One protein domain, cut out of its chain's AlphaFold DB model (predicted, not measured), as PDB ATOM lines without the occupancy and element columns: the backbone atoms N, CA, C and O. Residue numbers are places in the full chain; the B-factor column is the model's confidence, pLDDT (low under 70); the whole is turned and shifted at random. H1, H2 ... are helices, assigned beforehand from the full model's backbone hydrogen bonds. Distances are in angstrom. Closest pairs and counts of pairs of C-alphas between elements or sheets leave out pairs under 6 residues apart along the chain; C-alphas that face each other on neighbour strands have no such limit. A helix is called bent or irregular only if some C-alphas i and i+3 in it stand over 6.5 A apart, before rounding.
ATOM      1  N   GLY A 300      26.936 -28.776 -83.671       91.38
ATOM      2  CA  GLY A 300      26.127 -29.348 -82.583       91.38
ATOM      3  C   GLY A 300      25.335 -28.327 -81.758       91.38
ATOM      4  O   GLY A 300      24.934 -28.626 -80.634       91.38
ATOM      5  N   CYS A 301      25.127 -27.117 -82.281       90.25
ATOM      6  CA  CYS A 301      24.414 -26.038 -81.599       90.25
ATOM      7  C   CYS A 301      22.934 -26.383 -81.342       90.25
ATOM      8  O   CYS A 301      22.222 -26.813 -82.253       90.25
ATOM      9  N   VAL A 302      22.435 -26.155 -80.124       86.25
ATOM     10  CA  VAL A 302      21.022 -26.437 -79.784       86.25
ATOM     11  C   VAL A 302      20.202 -25.172 -79.542       86.25
ATOM     12  O   VAL A 302      18.974 -25.220 -79.586       86.25
ATOM     13  N   ARG A 303      20.866 -24.026 -79.345       83.00
ATOM     14  CA  ARG A 303      20.232 -22.704 -79.249       83.00
ATOM     15  C   ARG A 303      20.495 -21.858 -80.491       83.00
ATOM     16  O   ARG A 303      21.540 -21.962 -81.134       83.00
ATOM     17  N   LYS A 304      19.553 -20.965 -80.804       83.88
ATOM     18  CA  LYS A 304      19.616 -20.053 -81.957       83.88
ATOM     19  C   LYS A 304      20.900 -19.220 -81.949       83.88
ATOM     20  O   LYS A 304      21.567 -19.104 -82.973       83.88
ATOM     21  N   GLU A 305      21.269 -18.684 -80.793       85.50
ATOM     22  CA  GLU A 305      22.412 -17.791 -80.593       85.50
ATOM     23  C   GLU A 305      23.734 -18.536 -80.807       85.50
ATOM     24  O   GLU A 305      24.650 -17.999 -81.425       85.50
ATOM     25  N   GLU A 306      23.813 -19.799 -80.378       90.94
ATOM     26  CA  GLU A 306      24.956 -20.684 -80.632       90.94
ATOM     27  C   GLU A 306      25.095 -20.986 -82.122       90.94
ATOM     28  O   GLU A 306      26.183 -20.848 -82.676       90.94
ATOM     29  N   CYS A 307      23.992 -21.341 -82.789       90.12
ATOM     30  CA  CYS A 307      23.994 -21.622 -84.221       90.12
ATOM     31  C   CYS A 307      24.380 -20.390 -85.047       90.12
ATOM     32  O   CYS A 307      25.164 -20.499 -85.988       90.12
ATOM     33  N   LEU A 308      23.892 -19.202 -84.677       88.25
ATOM     34  CA  LEU A 308      24.288 -17.938 -85.300       88.25
ATOM     35  C   LEU A 308      25.763 -17.605 -85.018       88.25
ATOM     36  O   LEU A 308      26.489 -17.210 -85.930       88.25
ATOM     37  N   ALA A 309      26.250 -17.807 -83.792       92.69
ATOM     38  CA  ALA A 309      27.653 -17.578 -83.448       92.69
ATOM     39  C   ALA A 309      28.603 -18.574 -84.141       92.69
ATOM     40  O   ALA A 309      29.717 -18.200 -84.503       92.69
ATOM     41  N   TYR A 310      28.166 -19.814 -84.372       93.94
ATOM     42  CA  TYR A 310      28.907 -20.817 -85.133       93.94
ATOM     43  C   TYR A 310      28.924 -20.466 -86.626       93.94
ATOM     44  O   TYR A 310      29.985 -20.225 -87.200       93.94
ATOM     45  N   CYS A 311      27.744 -20.326 -87.237       92.12
ATOM     46  CA  CYS A 311      27.593 -20.047 -88.665       92.12
ATOM     47  C   CYS A 311      27.976 -18.621 -89.087       92.12
ATOM     48  O   CYS A 311      28.067 -18.360 -90.283       92.12
ATOM     49  N   SER A 312      28.228 -17.694 -88.160       90.50
ATOM     50  CA  SER A 312      28.804 -16.383 -88.501       90.50
ATOM     51  C   SER A 312      30.311 -16.441 -88.773       90.50
ATOM     52  O   SER A 312      30.824 -15.546 -89.440       90.50
ATOM     53  N   LYS A 313      31.026 -17.484 -88.323       90.38
ATOM     54  CA  LYS A 313      32.469 -17.635 -88.564       90.38
ATOM     55  C   LYS A 313      32.720 -18.139 -89.999       90.38
ATOM     56  O   LYS A 313      32.204 -19.206 -90.343       90.38
ATOM     57  N   PRO A 314      33.569 -17.472 -90.810       88.44
ATOM     58  CA  PRO A 314      33.840 -17.884 -92.193       88.44
ATOM     59  C   PRO A 314      34.323 -19.330 -92.359       88.44
ATOM     60  O   PRO A 314      33.971 -20.004 -93.327       88.44
ATOM     61  N   SER A 315      35.052 -19.847 -91.365       90.44
ATOM     62  CA  SER A 315      35.505 -21.240 -91.288       90.44
ATOM     63  C   SER A 315      34.378 -22.280 -91.289       90.44
ATOM     64  O   SER A 315      34.621 -23.423 -91.668       90.44
ATOM     65  N   HIS A 316      33.163 -21.908 -90.876       92.69
ATOM     66  CA  HIS A 316      32.009 -22.807 -90.752       92.69
ATOM     67  C   HIS A 316      30.939 -22.571 -91.829       92.69
ATOM     68  O   HIS A 316      29.976 -23.332 -91.923       92.69
ATOM     69  N   TRP A 317      31.106 -21.565 -92.697       90.81
ATOM     70  CA  TRP A 317      30.124 -21.245 -93.739       90.81
ATOM     71  C   TRP A 317      29.836 -22.409 -94.689       90.81
ATOM     72  O   TRP A 317      28.686 -22.593 -95.076       90.81
ATOM     73  N   ALA A 318      30.840 -23.212 -95.053       90.94
ATOM     74  CA  ALA A 318      30.628 -24.374 -95.918       90.94
ATOM     75  C   ALA A 318      29.664 -25.390 -95.277       90.94
ATOM     76  O   ALA A 318      28.668 -25.759 -95.893       90.94
ATOM     77  N   GLU A 319      29.903 -25.756 -94.017       93.56
ATOM     78  CA  GLU A 319      29.064 -26.675 -93.239       93.56
ATOM     79  C   GLU A 319      27.639 -26.135 -93.056       93.56
ATOM     80  O   GLU A 319      26.663 -26.850 -93.286       93.56
ATOM     81  N   CYS A 320      27.499 -24.849 -92.724       93.56
ATOM     82  CA  CYS A 320      26.193 -24.219 -92.550       93.56
ATOM     83  C   CYS A 320      25.408 -24.085 -93.869       93.56
ATOM     84  O   CYS A 320      24.185 -24.241 -93.867       93.56
ATOM     85  N   LEU A 321      26.077 -23.845 -95.004       92.50
ATOM     86  CA  LEU A 321      25.450 -23.848 -96.332       92.50
ATOM     87  C   LEU A 321      25.042 -25.263 -96.768       92.50
ATOM     88  O   LEU A 321      23.953 -25.442 -97.310       92.50
ATOM     89  N   ASP A 322      25.878 -26.268 -96.504       92.56
ATOM     90  CA  ASP A 322      25.577 -27.675 -96.789       92.56
ATOM     91  C   ASP A 322      24.390 -28.167 -95.942       92.56
ATOM     92  O   ASP A 322      23.479 -28.821 -96.459       92.56
ATOM     93  N   PHE A 323      24.334 -27.776 -94.664       92.88
ATOM     94  CA  PHE A 323      23.184 -28.007 -93.794       92.88
ATOM     95  C   PHE A 323      21.931 -27.297 -94.316       92.88
ATOM     96  O   PHE A 323      20.898 -27.947 -94.474       92.88
ATOM     97  N   ALA A 324      22.012 -26.006 -94.655       91.81
ATOM     98  CA  ALA A 324      20.892 -25.241 -95.205       91.81
ATOM     99  C   ALA A 324      20.346 -25.844 -96.516       91.81
ATOM    100  O   ALA A 324      19.127 -25.881 -96.705       91.81
ATOM    101  N   GLU A 325      21.215 -26.378 -97.387       90.75
ATOM    102  CA  GLU A 325      20.814 -27.133 -98.582       90.75
ATOM    103  C   GLU A 325      20.142 -28.474 -98.210       90.75
ATOM    104  O   GLU A 325      19.066 -28.778 -98.731       90.75
ATOM    105  N   LYS A 326      20.706 -29.250 -97.264       90.19
ATOM    106  CA  LYS A 326      20.138 -30.521 -96.746       90.19
ATOM    107  C   LYS A 326      18.733 -30.320 -96.164       90.19
ATOM    108  O   LYS A 326      17.807 -31.094 -96.450       90.19
ATOM    109  N   ILE A 327      18.539 -29.282 -95.347       89.94
ATOM    110  CA  ILE A 327      17.233 -28.993 -94.743       89.94
ATOM    111  C   ILE A 327      16.272 -28.292 -95.714       89.94
ATOM    112  O   ILE A 327      15.063 -28.408 -95.532       89.94
ATOM    113  N   GLY A 328      16.763 -27.710 -96.812       85.81
ATOM    114  CA  GLY A 328      15.939 -26.993 -97.792       85.81
ATOM    115  C   GLY A 328      15.532 -25.594 -97.323       85.81
ATOM    116  O   GLY A 328      14.488 -25.092 -97.727       85.81
ATOM    117  N   PHE A 329      16.345 -24.990 -96.452       85.81
ATOM    118  CA  PHE A 329      16.157 -23.628 -95.948       85.81
ATOM    119  C   PHE A 329      16.389 -22.586 -97.051       85.81
ATOM    120  O   PHE A 329      15.614 -21.641 -97.183       85.81
ATOM    121  N   MET A 330      17.411 -22.817 -97.881       84.25
ATOM    122  CA  MET A 330      17.781 -21.985 -99.028       84.25
ATOM    123  C   MET A 330      17.706 -22.771-100.340       84.25
ATOM    124  O   MET A 330      17.866 -23.996-100.376       84.25
ATOM    125  N   GLY A 331      17.469 -22.062-101.443       85.62
ATOM    126  CA  GLY A 331      17.392 -22.666-102.772       85.62
ATOM    127  C   GLY A 331      18.769 -23.060-103.319       85.62
ATOM    128  O   GLY A 331      19.762 -22.385-103.074       85.62
ATOM    129  N   LYS A 332      18.855 -24.103-104.157       87.62
ATOM    130  CA  LYS A 332      20.144 -24.528-104.754       87.62
ATOM    131  C   LYS A 332      20.871 -23.421-105.528       87.62
ATOM    132  O   LYS A 332      22.096 -23.370-105.510       87.62
ATOM    133  N   ALA A 333      20.129 -22.537-106.198       88.56
ATOM    134  CA  ALA A 333      20.697 -21.394-106.918       88.56
ATOM    135  C   ALA A 333      21.269 -20.321-105.968       88.56
ATOM    136  O   ALA A 333      22.324 -19.757-106.239       88.56
ATOM    137  N   GLU A 334      20.601 -20.089-104.841       89.62
ATOM    138  CA  GLU A 334      21.013 -19.168-103.777       89.62
ATOM    139  C   GLU A 334      22.253 -19.698-103.046       89.62
ATOM    140  O   GLU A 334      23.268 -19.009-102.977       89.62
ATOM    141  N   ILE A 335      22.244 -20.973-102.640       88.69
ATOM    142  CA  ILE A 335      23.422 -21.668-102.100       88.69
ATOM    143  C   ILE A 335      24.601 -21.619-103.089       88.69
ATOM    144  O   ILE A 335      25.738 -21.387-102.680       88.69
ATOM    145  N   ALA A 336      24.366 -21.814-104.392       89.25
ATOM    146  CA  ALA A 336      25.421 -21.726-105.403       89.25
ATOM    147  C   ALA A 336      26.007 -20.307-105.526       89.25
ATOM    148  O   ALA A 336      27.225 -20.169-105.651       89.25
ATOM    149  N   LEU A 337      25.168 -19.268-105.443       88.81
ATOM    150  CA  LEU A 337      25.595 -17.866-105.435       88.81
ATOM    151  C   LEU A 337      26.394 -17.531-104.169       88.81
ATOM    152  O   LEU A 337      27.460 -16.925-104.271       88.81
ATOM    153  N   LEU A 338      25.951 -17.991-102.995       87.69
ATOM    154  CA  LEU A 338      26.682 -17.829-101.735       87.69
ATOM    155  C   LEU A 338      28.043 -18.537-101.799       87.69
ATOM    156  O   LEU A 338      29.072 -17.883-101.640       87.69
ATOM    157  N   ARG A 339      28.085 -19.828-102.171       88.12
ATOM    158  CA  ARG A 339      29.336 -20.581-102.407       88.12
ATOM    159  C   ARG A 339      30.244 -19.915-103.452       88.12
ATOM    160  O   ARG A 339      31.461 -20.088-103.393       88.12
ATOM    161  N   GLN A 340      29.693 -19.183-104.425       87.12
ATOM    162  CA  GLN A 340      30.478 -18.396-105.378       87.12
ATOM    163  C   GLN A 340      31.056 -17.132-104.728       87.12
ATOM    164  O   GLN A 340      32.240 -16.864-104.925       87.12
ATOM    165  N   ALA A 341      30.277 -16.393-103.934       83.31
ATOM    166  CA  ALA A 341      30.749 -15.216-103.205       83.31
ATOM    167  C   ALA A 341      31.921 -15.556-102.262       83.31
ATOM    168  O   ALA A 341      32.933 -14.853-102.284       83.31
ATOM    169  N   LEU A 342      31.845 -16.686-101.543       78.25
ATOM    170  CA  LEU A 342      32.915 -17.141-100.637       78.25
ATOM    171  C   LEU A 342      34.262 -17.333-101.356       78.25
ATOM    172  O   LEU A 342      35.318 -17.039-100.804       78.25
ATOM    173  N   LYS A 343      34.245 -17.775-102.621       77.69
ATOM    174  CA  LYS A 343      35.467 -17.979-103.425       77.69
ATOM    175  C   LYS A 343      36.170 -16.679-103.817       77.69
ATOM    176  O   LYS A 343      37.341 -16.725-104.180       77.69
ATOM    177  N   PHE A 344      35.470 -15.544-103.786       72.31
ATOM    178  CA  PHE A 344      36.038 -14.237-104.124       72.31
ATOM    179  C   PHE A 344      36.448 -13.417-102.896       72.31
ATOM    180  O   PHE A 344      37.191 -12.448-103.054       72.31
ATOM    181  N   LYS A 345      35.985 -13.788-101.694       60.78
ATOM    182  CA  LYS A 345      36.341 -13.159-100.415       60.78
ATOM    183  C   LYS A 345      36.305 -14.193 -99.273       60.78
ATOM    184  O   LYS A 345      35.246 -14.366 -98.674       60.78
ATOM    185  N   PRO A 346      37.424 -14.878 -98.976       56.38
ATOM    186  CA  PRO A 346      37.478 -15.858 -97.887       56.38
ATOM    187  C   PRO A 346      37.476 -15.221 -96.484       56.38
ATOM    188  O   PRO A 346      37.045 -15.869 -95.536       56.38
ATOM    189  N   ASP A 347      37.908 -13.960 -96.365       52.50
ATOM    190  CA  ASP A 347      38.168 -13.274 -95.088       52.50
ATOM    191  C   ASP A 347      37.148 -12.150 -94.796       52.50
ATOM    192  O   ASP A 347      37.548 -11.015 -94.524       52.50
ATOM    193  N   PHE A 348      35.841 -12.412 -94.949       47.97
ATOM    194  CA  PHE A 348      34.798 -11.417 -94.641       47.97
ATOM    195  C   PHE A 348      34.227 -11.569 -93.233       47.97
ATOM    196  O   PHE A 348      33.645 -12.635 -92.947       47.97
TER     197      PHE A 348
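This is residues 300 to 348 of the 348 residues of an uncharacterized protein of bacterium (UniProt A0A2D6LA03). Two helices of similar length, H2 and H3, stand side by side as a helical hairpin, and a shorter helix, H1, branches off near the first residues of H2 to make a corner on the side away from H3. H2 is the middle one of the three helices, touching both H1 and H3, and the outline is flat, with spans of 29 by 26 by 12 A. The printed part has 49 residues with three named helices, in the order H1, H2, H3 along the chain, and no named strand; the class is all helix. The whole is compact, with a radius of gyration of the C-alphas of 11.0 A.

H2, the longest helix by residues, holds residues 314 to 327 and measures 20.1 A from first to last C-alpha, from C-alpha 314 at (33.840, -17.884, -92.193) to C-alpha 327 at (17.233, -28.993, -94.743). It is irregular: C-alphas 315 and 318 are 7.4 A apart, where about 5 A is found in a regular helix, and its line is a rough one. H3 holds residues 332 to 344, 18.9 A long, and ends with C-alpha 344 at (36.038, -14.237, -104.124). H1 holds residues 304 to 311, 10.4 A long, and begins with C-alpha 304 at (19.616, -20.053, -81.957).

H2 and H3 touch, with 5 pairs of C-alphas within 8 A. Their closest C-alphas are those of Leu 321 and Ile 335, 6.5 A apart. They form a helical hairpin, running opposite ways at a shallow tilt of 10 degrees, with their centres 11.1 A apart. H1 and H2 only just touch, with 3 pairs of C-alphas within 8 A, and touch only at the corner by their link. Their closest C-alphas are those of Cys 311 and Trp 317, 5.8 A apart, and H2 touches H1 with residues 316 to 320 alone. These two helices run opposite ways at a steep tilt of 62 degrees. H1 and H3 are apart. In H1 every O i to N i+4 pair is within hydrogen-bond range; in H2 it is 8 of 10 pairs and in H3 7 of 9.

The two C-alphas farthest apart are those of Val 302 and Phe 344, at 31.1 A, and the first and last printed C-alphas, of Gly 300 and Phe 348, are 23.3 A apart. The links from H1 to H2, of 2 residues, and from H2 to H3, of 4 residues, are both tight. The printed part has no cut and ends at residue 348, the chain's last residue. The mean pLDDT of the printed part is 85.6; residues 345 to 348, after H3, are under 70.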